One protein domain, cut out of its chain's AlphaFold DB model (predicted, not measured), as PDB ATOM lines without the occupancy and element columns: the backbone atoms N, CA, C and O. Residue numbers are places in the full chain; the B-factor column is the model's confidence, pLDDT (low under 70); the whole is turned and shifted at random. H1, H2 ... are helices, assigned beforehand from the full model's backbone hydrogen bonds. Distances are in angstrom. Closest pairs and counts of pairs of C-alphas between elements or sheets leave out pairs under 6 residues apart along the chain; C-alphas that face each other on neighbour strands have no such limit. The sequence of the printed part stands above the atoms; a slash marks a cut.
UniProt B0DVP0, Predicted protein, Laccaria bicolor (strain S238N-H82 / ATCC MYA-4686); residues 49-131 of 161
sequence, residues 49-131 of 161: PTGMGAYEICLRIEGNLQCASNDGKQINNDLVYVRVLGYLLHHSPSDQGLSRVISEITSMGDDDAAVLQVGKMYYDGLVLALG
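Overview. This is residues 49 to 131 of the 161 residues of the protein "Predicted protein" of Laccaria bicolor (strain S238N-H82 / ATCC MYA-4686) (UniProt B0DVP0). The long helix H1 and H2 fold back side by side as a helical hairpin; H4 crosses H2, and H3 packs on the first part of H1 and the last part of H2. The printed part has 83 residues, 67 of them in four named helices in the order H1 to H4, with no named strand; its class is all helix, and it is compact, with a radius of gyration of the C-alphas of 12.6 A and a flat outline that spans 39 by 35 by 19 A.

Arrangement. H1, residues 49 to 70, touches H2, residues 78 to 91, at a shallow tilt of 31 degrees, opposite ways; their closest C-alphas, Cys 58 and Val 82, are 6.0 A apart. With residues 50 to 57 alone H1 touches H3, residues 95 to 107, closest at C-alphas 51 and 102, 5.6 A. H4, residues 112 to 129, touches H2 with residues 115 to 123 alone, closest at C-alphas 119 and 81, 4.4 A. In each helix every O i to N i+4 pair is within hydrogen-bond range.

Along the chain. H1 begins at C-alpha 49 (170.529, 166.418, 165.135) and is 31.5 A long; H4, 25.7 A, ends at C-alpha 129 (162.165, 148.723, 188.796). H2 measures 19.9 A and H3 17.8 A.

Size, cuts and confidence. The printed part has no cut and no long link; pLDDT is under 70 at residues 93 and 129 to 131.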
ATOM      1  N   PRO A  49     169.079 166.272 165.021       87.06
ATOM      2  CA  PRO A  49     170.529 166.418 165.135       87.06
ATOM      3  C   PRO A  49     171.024 166.246 166.578       87.06
ATOM      4  O   PRO A  49     172.140 165.774 166.787       87.06
ATOM      5  N   THR A  50     170.204 166.586 167.578       89.12
ATOM      6  CA  THR A  50     170.561 166.436 168.993       89.12
ATOM      7  C   THR A  50     170.539 164.962 169.402       89.12
ATOM      8  O   THR A  50     171.482 164.486 170.035       89.12
ATOM      9  N   GLY A  51     169.519 164.211 168.977       87.44
ATOM     10  CA  GLY A  51     169.454 162.760 169.153       87.44
ATOM     11  C   GLY A  51     170.592 162.019 168.450       87.44
ATOM     12  O   GLY A  51     171.229 161.161 169.059       87.44
ATOM     13  N   MET A  52     170.899 162.391 167.204       90.75
ATOM     14  CA  MET A  52     172.035 161.839 166.457       90.75
ATOM     15  C   MET A  52     173.363 162.059 167.188       90.75
ATOM     16  O   MET A  52     174.126 161.107 167.351       90.75
ATOM     17  N   GLY A  53     173.604 163.273 167.696       90.50
ATOM     18  CA  GLY A  53     174.797 163.576 168.489       90.50
ATOM     19  C   GLY A  53     174.876 162.756 169.781       90.50
ATOM     20  O   GLY A  53     175.924 162.199 170.097       90.50
ATOM     21  N   ALA A  54     173.758 162.591 170.498       91.06
ATOM     22  CA  ALA A  54     173.709 161.740 171.690       91.06
ATOM     23  C   ALA A  54     174.061 160.272 171.381       91.06
ATOM     24  O   ALA A  54     174.753 159.613 172.164       91.06
ATOM     25  N   TYR A  55     173.601 159.757 170.239       92.06
ATOM     26  CA  TYR A  55     173.901 158.394 169.806       92.06
ATOM     27  C   TYR A  55     175.369 158.216 169.414       92.06
ATOM     28  O   TYR A  55     175.997 157.228 169.796       92.06
ATOM     29  N   GLU A  56     175.936 159.192 168.706       92.00
ATOM     30  CA  GLU A  56     177.351 159.206 168.333       92.00
ATOM     31  C   GLU A  56     178.264 159.226 169.568       92.00
ATOM     32  O   GLU A  56     179.230 158.465 169.623       92.00
ATOM     33  N   ILE A  57     177.912 160.000 170.603       92.81
ATOM     34  CA  ILE A  57     178.613 159.990 171.898       92.81
ATOM     35  C   ILE A  57     178.598 158.582 172.513       92.81
ATOM     36  O   ILE A  57     179.641 158.080 172.934       92.81
ATOM     37  N   CYS A  58     177.444 157.904 172.520       92.50
ATOM     38  CA  CYS A  58     177.342 156.541 173.050       92.50
ATOM     39  C   CYS A  58     178.211 155.547 172.260       92.50
ATOM     40  O   CYS A  58     178.910 154.735 172.869       92.50
ATOM     41  N   LEU A  59     178.211 155.626 170.924       92.50
ATOM     42  CA  LEU A  59     179.050 154.780 170.066       92.50
ATOM     43  C   LEU A  59     180.544 155.028 170.296       92.50
ATOM     44  O   LEU A  59     181.320 154.077 170.383       92.50
ATOM     45  N   ARG A  60     180.948 156.298 170.428       93.94
ATOM     46  CA  ARG A  60     182.332 156.698 170.714       93.94
ATOM     47  C   ARG A  60     182.810 156.117 172.041       93.94
ATOM     48  O   ARG A  60     183.864 155.483 172.089       93.94
ATOM     49  N   ILE A  61     182.022 156.292 173.104       92.75
ATOM     50  CA  ILE A  61     182.344 155.770 174.440       92.75
ATOM     51  C   ILE A  61     182.403 154.242 174.412       92.75
ATOM     52  O   ILE A  61     183.351 153.658 174.935       92.75
ATOM     53  N   GLU A  62     181.434 153.575 173.775       92.06
ATOM     54  CA  GLU A  62     181.459 152.117 173.661       92.06
ATOM     55  C   GLU A  62     182.707 151.628 172.917       92.06
ATOM     56  O   GLU A  62     183.362 150.706 173.399       92.06
ATOM     57  N   GLY A  63     183.067 152.243 171.787       90.19
ATOM     58  CA  GLY A  63     184.266 151.882 171.027       90.19
ATOM     59  C   GLY A  63     185.546 152.028 171.853       90.19
ATOM     60  O   GLY A  63     186.359 151.106 171.902       90.19
ATOM     61  N   ASN A  64     185.686 153.140 172.582       90.81
ATOM     62  CA  ASN A  64     186.826 153.384 173.469       90.81
ATOM     63  C   ASN A  64     186.927 152.331 174.581       90.81
ATOM     64  O   ASN A  64     188.015 151.830 174.876       90.81
ATOM     65  N   LEU A  65     185.791 151.968 175.180       89.50
ATOM     66  CA  LEU A  65     185.738 150.908 176.178       89.50
ATOM     67  C   LEU A  65     186.059 149.547 175.540       89.50
ATOM     68  O   LEU A  65     186.892 148.817 176.055       89.50
ATOM     69  N   GLN A  66     185.504 149.189 174.385       87.75
ATOM     70  CA  GLN A  66     185.835 147.911 173.740       87.75
ATOM     71  C   GLN A  66     187.336 147.778 173.435       87.75
ATOM     72  O   GLN A  66     187.920 146.733 173.727       87.75
ATOM     73  N   CYS A  67     187.981 148.840 172.940       86.81
ATOM     74  CA  CYS A  67     189.431 148.868 172.733       86.81
ATOM     75  C   CYS A  67     190.196 148.627 174.042       86.81
ATOM     76  O   CYS A  67     191.013 147.714 174.118       86.81
ATOM     77  N   ALA A  68     189.862 149.365 175.104       84.19
ATOM     78  CA  ALA A  68     190.500 149.181 176.405       84.19
ATOM     79  C   ALA A  68     190.285 147.765 176.984       84.19
ATOM     80  O   ALA A  68     191.160 147.248 177.678       84.19
ATOM     81  N   SER A  69     189.153 147.117 176.684       82.12
ATOM     82  CA  SER A  69     188.873 145.745 177.121       82.12
ATOM     83  C   SER A  69     189.776 144.751 176.404       82.12
ATOM     84  O   SER A  69     190.255 143.803 177.024       82.12
ATOM     85  N   ASN A  70     190.002 144.962 175.105       79.25
ATOM     86  CA  ASN A  70     190.887 144.129 174.291       79.25
ATOM     87  C   ASN A  70     192.351 144.266 174.732       79.25
ATOM     88  O   ASN A  70     193.088 143.284 174.700       79.25
ATOM     89  N   ASP A  71     192.734 145.440 175.236       81.38
ATOM     90  CA  ASP A  71     194.053 145.702 175.825       81.38
ATOM     91  C   ASP A  71     194.217 145.112 177.244       81.38
ATOM     92  O   ASP A  71     195.230 145.329 177.911       81.38
ATOM     93  N   GLY A  72     193.219 144.370 177.742       76.06
ATOM     94  CA  GLY A  72     193.250 143.724 179.056       76.06
ATOM     95  C   GLY A  72     193.012 144.672 180.233       76.06
ATOM     96  O   GLY A  72     193.229 144.288 181.386       76.06
ATOM     97  N   LYS A  73     192.558 145.909 179.987       79.81
ATOM     98  CA  LYS A  73     192.173 146.834 181.057       79.81
ATOM     99  C   LYS A  73     190.879 146.348 181.702       79.81
ATOM    100  O   LYS A  73     189.940 145.950 181.016       79.81
ATOM    101  N   GLN A  74     190.796 146.424 183.030       70.00
ATOM    102  CA  GLN A  74     189.531 146.169 183.712       70.00
ATOM    103  C   GLN A  74     188.534 147.266 183.365       70.00
ATOM    104  O   GLN A  74     188.693 148.425 183.751       70.00
ATOM    105  N   ILE A  75     187.503 146.866 182.638       72.25
ATOM    106  CA  ILE A  75     186.340 147.690 182.370       72.25
ATOM    107  C   ILE A  75     185.260 147.174 183.283       72.25
ATOM    108  O   ILE A  75     184.868 146.012 183.205       72.25
ATOM    109  N   ASN A  76     184.846 148.033 184.206       76.88
ATOM    110  CA  ASN A  76     183.772 147.722 185.129       76.88
ATOM    111  C   ASN A  76     182.448 147.611 184.347       76.88
ATOM    112  O   ASN A  76     182.390 147.361 183.144       76.88
ATOM    113  N   ASN A  77     181.339 147.886 185.018       84.38
ATOM    114  CA  ASN A  77     180.026 147.943 184.384       84.38
ATOM    115  C   ASN A  77     179.859 149.132 183.409       84.38
ATOM    116  O   ASN A  77     178.750 149.371 182.944       84.38
ATOM    117  N   ASP A  78     180.921 149.862 183.066       88.38
ATOM    118  CA  ASP A  78     180.878 151.042 182.194       88.38
ATOM    119  C   ASP A  78     180.352 150.694 180.794       88.38
ATOM    120  O   ASP A  78     179.504 151.401 180.251       88.38
ATOM    121  N   LEU A  79     180.749 149.530 180.259       87.56
ATOM    122  CA  LEU A  79     180.187 148.993 179.012       87.56
ATOM    123  C   LEU A  79     178.685 148.715 179.124       87.56
ATOM    124  O   LEU A  79     177.939 148.906 178.167       87.56
ATOM    125  N   VAL A  80     178.221 148.271 180.291       87.12
ATOM    126  CA  VAL A  80     176.792 148.040 180.529       87.12
ATOM    127  C   VAL A  80     176.050 149.375 180.577       87.12
ATOM    128  O   VAL A  80     174.997 149.501 179.959       87.12
ATOM    129  N   TYR A  81     176.607 150.382 181.253       91.06
ATOM    130  CA  TYR A  81     175.990 151.702 181.393       91.06
ATOM    131  C   TYR A  81     175.818 152.412 180.048       91.06
ATOM    132  O   TYR A  81     174.721 152.890 179.758       91.06
ATOM    133  N   VAL A  82     176.854 152.429 179.199       92.06
ATOM    134  CA  VAL A  82     176.755 153.058 177.869       92.06
ATOM    135  C   VAL A  82     175.768 152.318 176.966       92.06
ATOM    136  O   VAL A  82     174.969 152.942 176.268       92.06
ATOM    137  N   ARG A  83     175.740 150.982 177.032       90.81
ATOM    138  CA  ARG A  83     174.786 150.197 176.247       90.81
ATOM    139  C   ARG A  83     173.356 150.458 176.685       90.81
ATOM    140  O   ARG A  83     172.497 150.626 175.829       90.81
ATOM    141  N   VAL A  84     173.087 150.548 177.989       88.88
ATOM    142  CA  VAL A  84     171.753 150.904 178.499       88.88
ATOM    143  C   VAL A  84     171.282 152.240 177.928       88.88
ATOM    144  O   VAL A  84     170.138 152.323 177.487       88.88
ATOM    145  N   LEU A  85     172.149 153.256 177.865       90.69
ATOM    146  CA  LEU A  85     171.805 154.540 177.246       90.69
ATOM    147  C   LEU A  85     171.449 154.383 175.767       90.69
ATOM    148  O   LEU A  85     170.385 154.832 175.346       90.69
ATOM    149  N   GLY A  86     172.282 153.689 174.989       90.06
ATOM    150  CA  GLY A  86     171.984 153.451 173.577       90.06
ATOM    151  C   GLY A  86     170.702 152.630 173.367       90.06
ATOM    152  O   GLY A  86     169.909 152.947 172.484       90.06
ATOM    153  N   TYR A  87     170.418 151.646 174.226       87.56
ATOM    154  CA  TYR A  87     169.152 150.906 174.209       87.56
ATOM    155  C   TYR A  87     167.945 151.804 174.498       87.56
ATOM    156  O   TYR A  87     166.907 151.646 173.855       87.56
ATOM    157  N   LEU A  88     168.065 152.756 175.430       86.31
ATOM    158  CA  LEU A  88     167.011 153.737 175.693       86.31
ATOM    159  C   LEU A  88     166.788 154.656 174.486       86.31
ATOM    160  O   LEU A  88     165.641 154.976 174.192       86.31
ATOM    161  N   LEU A  89     167.835 155.017 173.741       88.50
ATOM    162  CA  LEU A  89     167.692 155.779 172.494       88.50
ATOM    163  C   LEU A  89     166.964 154.984 171.393       88.50
ATOM    164  O   LEU A  89     166.213 155.567 170.615       88.50
ATOM    165  N   HIS A  90     167.136 153.657 171.341       83.25
ATOM    166  CA  HIS A  90     166.450 152.784 170.372       83.25
ATOM    167  C   HIS A  90     165.014 152.436 170.747       83.25
ATOM    168  O   HIS A  90     164.149 152.340 169.877       83.25
ATOM    169  N   HIS A  91     164.762 152.199 172.030       82.25
ATOM    170  CA  HIS A  91     163.533 151.560 172.493       82.25
ATOM    171  C   HIS A  91     162.831 152.342 173.598       82.25
ATOM    172  O   HIS A  91     162.086 151.749 174.384       82.25
ATOM    173  N   SER A  92     163.063 153.655 173.694       78.12
ATOM    174  CA  SER A  92     162.354 154.472 174.674       78.12
ATOM    175  C   SER A  92     160.841 154.275 174.517       78.12
ATOM    176  O   SER A  92     160.307 154.458 173.421       78.12
ATOM    177  N   PRO A  93     160.118 153.941 175.599       66.81
ATOM    178  CA  PRO A  93     158.676 153.725 175.542       66.81
ATOM    179  C   PRO A  93     157.881 155.029 175.376       66.81
ATOM    180  O   PRO A  93     156.660 154.986 175.243       66.81
ATOM    181  N   SER A  94     158.537 156.193 175.449       78.00
ATOM    182  CA  SER A  94     157.885 157.496 175.311       78.00
ATOM    183  C   SER A  94     158.815 158.537 174.696       78.00
ATOM    184  O   SER A  94     159.999 158.595 175.039       78.00
ATOM    185  N   ASP A  95     158.251 159.425 173.881       79.81
ATOM    186  CA  ASP A  95     158.981 160.554 173.291       79.81
ATOM    187  C   ASP A  95     159.538 161.495 174.370       79.81
ATOM    188  O   ASP A  95     160.642 162.013 174.244       79.81
ATOM    189  N   GLN A  96     158.818 161.660 175.489       80.75
ATOM    190  CA  GLN A  96     159.291 162.439 176.642       80.75
ATOM    191  C   GLN A  96     160.512 161.798 177.312       80.75
ATOM    192  O   GLN A  96     161.468 162.494 177.647       80.75
ATOM    193  N   GLY A  97     160.495 160.475 177.499       78.75
ATOM    194  CA  GLY A  97     161.641 159.733 178.022       78.75
ATOM    195  C   GLY A  97     162.835 159.790 177.074       78.75
ATOM    196  O   GLY A  97     163.958 159.984 177.526       78.75
ATOM    197  N   LEU A  98     162.583 159.713 175.764       83.75
ATOM    198  CA  LEU A  98     163.620 159.816 174.741       83.75
ATOM    199  C   LEU A  98     164.262 161.206 174.749       83.75
ATOM    200  O   LEU A  98     165.477 161.323 174.868       83.75
ATOM    201  N   SER A  99     163.441 162.258 174.707       86.25
ATOM    202  CA  SER A  99     163.894 163.650 174.762       86.25
ATOM    203  C   SER A  99     164.696 163.939 176.032       86.25
ATOM    204  O   SER A  99     165.719 164.619 175.976       86.25
ATOM    205  N   ARG A 100     164.289 163.367 177.173       87.81
ATOM    206  CA  ARG A 100     165.028 163.496 178.431       87.81
ATOM    207  C   ARG A 100     166.402 162.830 178.373       87.81
ATOM    208  O   ARG A 100     167.376 163.472 178.742       87.81
ATOM    209  N   VAL A 101     166.487 161.589 177.892       88.81
ATOM    210  CA  VAL A 101     167.770 160.875 177.744       88.81
ATOM    211  C   VAL A 101     168.695 161.630 176.787       88.81
ATOM    212  O   VAL A 101     169.858 161.851 177.111       88.81
ATOM    213  N   ILE A 102     168.172 162.093 175.646       91.50
ATOM    214  CA  ILE A 102     168.925 162.899 174.676       91.50
ATOM    215  C   ILE A 102     169.441 164.185 175.328       91.50
ATOM    216  O   ILE A 102     170.623 164.508 175.210       91.50
ATOM    217  N   SER A 103     168.581 164.912 176.045       89.06
ATOM    218  CA  SER A 103     168.965 166.154 176.718       89.06
ATOM    219  C   SER A 103     170.015 165.918 177.802       89.06
ATOM    220  O   SER A 103     170.932 166.722 177.931       89.06
ATOM    221  N   GLU A 104     169.895 164.840 178.577       89.94
ATOM    222  CA  GLU A 104     170.857 164.509 179.628       89.94
ATOM    223  C   GLU A 104     172.219 164.154 179.016       89.94
ATOM    224  O   GLU A 104     173.214 164.744 179.422       89.94
ATOM    225  N   ILE A 105     172.273 163.305 177.982       91.19
ATOM    226  CA  ILE A 105     173.528 162.958 177.290       91.19
ATOM    227  C   ILE A 105     174.171 164.197 176.658       91.19
ATOM    228  O   ILE A 105     175.346 164.466 176.887       91.19
ATOM    229  N   THR A 106     173.409 164.980 175.893       89.75
ATOM    230  CA  THR A 106     173.969 166.147 175.192       89.75
ATOM    231  C   THR A 106     174.408 167.260 176.138       89.75
ATOM    232  O   THR A 106     175.367 167.965 175.834       89.75
ATOM    233  N   SER A 107     173.778 167.391 177.311       89.00
ATOM    234  CA  SER A 107     174.200 168.367 178.324       89.00
ATOM    235  C   SER A 107     175.558 168.057 178.962       89.00
ATOM    236  O   SER A 107     176.190 168.971 179.488       89.00
ATOM    237  N   MET A 108     176.026 166.803 178.890       88.88
ATOM    238  CA  MET A 108     177.344 166.403 179.403       88.88
ATOM    239  C   MET A 108     178.486 166.721 178.427       88.88
ATOM    240  O   MET A 108     179.651 166.697 178.819       88.88
ATOM    241  N   GLY A 109     178.171 167.055 177.170       82.75
ATOM    242  CA  GLY A 109     179.167 167.395 176.154       82.75
ATOM    243  C   GLY A 109     180.169 166.262 175.916       82.75
ATOM    244  O   GLY A 109     179.781 165.135 175.621       82.75
ATOM    245  N   ASP A 110     181.461 166.575 176.046       84.25
ATOM    246  CA  ASP A 110     182.572 165.634 175.839       84.25
ATOM    247  C   ASP A 110     183.078 164.959 177.127       84.25
ATOM    248  O   ASP A 110     184.119 164.301 177.116       84.25
ATOM    249  N   ASP A 111     182.366 165.104 178.249       90.50
ATOM    250  CA  ASP A 111     182.716 164.410 179.490       90.50
ATOM    251  C   ASP A 111     182.167 162.974 179.494       90.50
ATOM    252  O   ASP A 111     181.068 162.686 179.982       90.50
ATOM    253  N   ASP A 112     182.967 162.050 178.955       90.81
ATOM    254  CA  ASP A 112     182.644 160.622 178.897       90.81
ATOM    255  C   ASP A 112     182.332 160.031 180.295       90.81
ATOM    256  O   ASP A 112     181.477 159.150 180.422       90.81
ATOM    257  N   ALA A 113     182.973 160.520 181.367       89.56
ATOM    258  CA  ALA A 113     182.729 160.030 182.726       89.56
ATOM    259  C   ALA A 113     181.359 160.478 183.253       89.56
ATOM    260  O   ALA A 113     180.651 159.692 183.894       89.56
ATOM    261  N   ALA A 114     180.953 161.710 182.946       89.38
ATOM    262  CA  ALA A 114     179.628 162.215 183.285       89.38
ATOM    263  C   ALA A 114     178.522 161.464 182.521       89.38
ATOM    264  O   ALA A 114     177.511 161.081 183.115       89.38
ATOM    265  N   VAL A 115     178.738 161.145 181.239       91.25
ATOM    266  CA  VAL A 115     177.806 160.313 180.454       91.25
ATOM    267  C   VAL A 115     177.658 158.916 181.070       91.25
ATOM    268  O   VAL A 115     176.541 158.416 181.230       91.25
ATOM    269  N   LEU A 116     178.759 158.292 181.499       91.81
ATOM    270  CA  LEU A 116     178.713 157.001 182.195       91.81
ATOM    271  C   LEU A 116     177.972 157.080 183.537       91.81
ATOM    272  O   LEU A 116     177.254 156.143 183.896       91.81
ATOM    273  N   GLN A 117     178.079 158.195 184.264       90.69
ATOM    274  CA  GLN A 117     177.319 158.407 185.495       90.69
ATOM    275  C   GLN A 117     175.807 158.464 185.233       90.69
ATOM    276  O   GLN A 117     175.034 157.857 185.981       90.69
ATOM    277  N   VAL A 118     175.386 159.123 184.148       90.56
ATOM    278  CA  VAL A 118     173.986 159.118 183.694       90.56
ATOM    279  C   VAL A 118     173.550 157.689 183.353       90.56
ATOM    280  O   VAL A 118     172.522 157.220 183.845       90.56
ATOM    281  N   GLY A 119     174.363 156.942 182.601       90.38
ATOM    282  CA  GLY A 119     174.084 155.539 182.273       90.38
ATOM    283  C   GLY A 119     173.925 154.652 183.509       90.38
ATOM    284  O   GLY A 119     173.002 153.836 183.577       90.38
ATOM    285  N   LYS A 120     174.752 154.867 184.537       90.31
ATOM    286  CA  LYS A 120     174.622 154.194 185.833       90.31
ATOM    287  C   LYS A 120     173.301 154.528 186.525       90.31
ATOM    288  O   LYS A 120     172.663 153.623 187.053       90.31
ATOM    289  N   MET A 121     172.867 155.792 186.517       89.00
ATOM    290  CA  MET A 121     171.578 156.182 187.107       89.00
ATOM    291  C   MET A 121     170.401 155.463 186.442       89.00
ATOM    292  O   MET A 121     169.522 154.953 187.141       89.00
ATOM    293  N   TYR A 122     170.395 155.374 185.108       87.50
ATOM    294  CA  TYR A 122     169.370 154.622 184.381       87.50
ATOM    295  C   TYR A 122     169.444 153.125 184.672       87.50
ATOM    296  O   TYR A 122     168.413 152.507 184.930       87.50
ATOM    297  N   TYR A 123     170.645 152.544 184.689       86.44
ATOM    298  CA  TYR A 123     170.838 151.138 185.034       86.44
ATOM    299  C   TYR A 123     170.331 150.817 186.445       86.44
ATOM    300  O   TYR A 123     169.545 149.887 186.612       86.44
ATOM    301  N   ASP A 124     170.705 151.612 187.450       84.62
ATOM    302  CA  ASP A 124     170.244 151.442 188.830       84.62
ATOM    303  C   ASP A 124     168.713 151.562 188.910       84.62
ATOM    304  O   ASP A 124     168.056 150.750 189.564       84.62
ATOM    305  N   GLY A 125     168.127 152.522 188.188       80.62
ATOM    306  CA  GLY A 125     166.678 152.679 188.069       80.62
ATOM    307  C   GLY A 125     165.989 151.453 187.463       80.62
ATOM    308  O   GLY A 125     164.978 150.993 187.997       80.62
ATOM    309  N   LEU A 126     166.553 150.881 186.395       78.31
ATOM    310  CA  LEU A 126     166.047 149.663 185.756       78.31
ATOM    311  C   LEU A 126     166.166 148.445 186.679       78.31
ATOM    312  O   LEU A 126     165.211 147.685 186.816       78.31
ATOM    313  N   VAL A 127     167.306 148.279 187.352       79.62
ATOM    314  CA  VAL A 127     167.544 147.202 188.325       79.62
ATOM    315  C   VAL A 127     166.544 147.277 189.480       79.62
ATOM    316  O   VAL A 127     165.982 146.252 189.874       79.62
ATOM    317  N   LEU A 128     166.283 148.482 189.999       74.88
ATOM    318  CA  LEU A 128     165.289 148.715 191.048       74.88
ATOM    319  C   LEU A 128     163.863 148.436 190.561       74.88
ATOM    320  O   LEU A 128     163.113 147.754 191.258       74.88
ATOM    321  N   ALA A 129     163.494 148.923 189.373       66.50
ATOM    322  CA  ALA A 129     162.165 148.723 188.796       66.50
ATOM    323  C   ALA A 129     161.870 147.243 188.495       66.50
ATOM    324  O   ALA A 129     160.745 146.778 188.679       66.50
ATOM    325  N   LEU A 130     162.890 146.491 188.079       66.75
ATOM    326  CA  LEU A 130     162.796 145.058 187.792       66.75
ATOM    327  C   LEU A 130     162.932 144.166 189.032       66.75
ATOM    328  O   LEU A 130     162.731 142.958 188.937       66.75
ATOM    329  N   GLY A 131     163.255 144.735 190.196       57.72
ATOM    330  CA  GLY A 131     163.400 143.973 191.436       57.72
ATOM    331  C   GLY A 131     164.667 143.113 191.505       57.72
ATOM    332  O   GLY A 131     164.744 142.215 192.341       57.72
TER     333      GLY A 131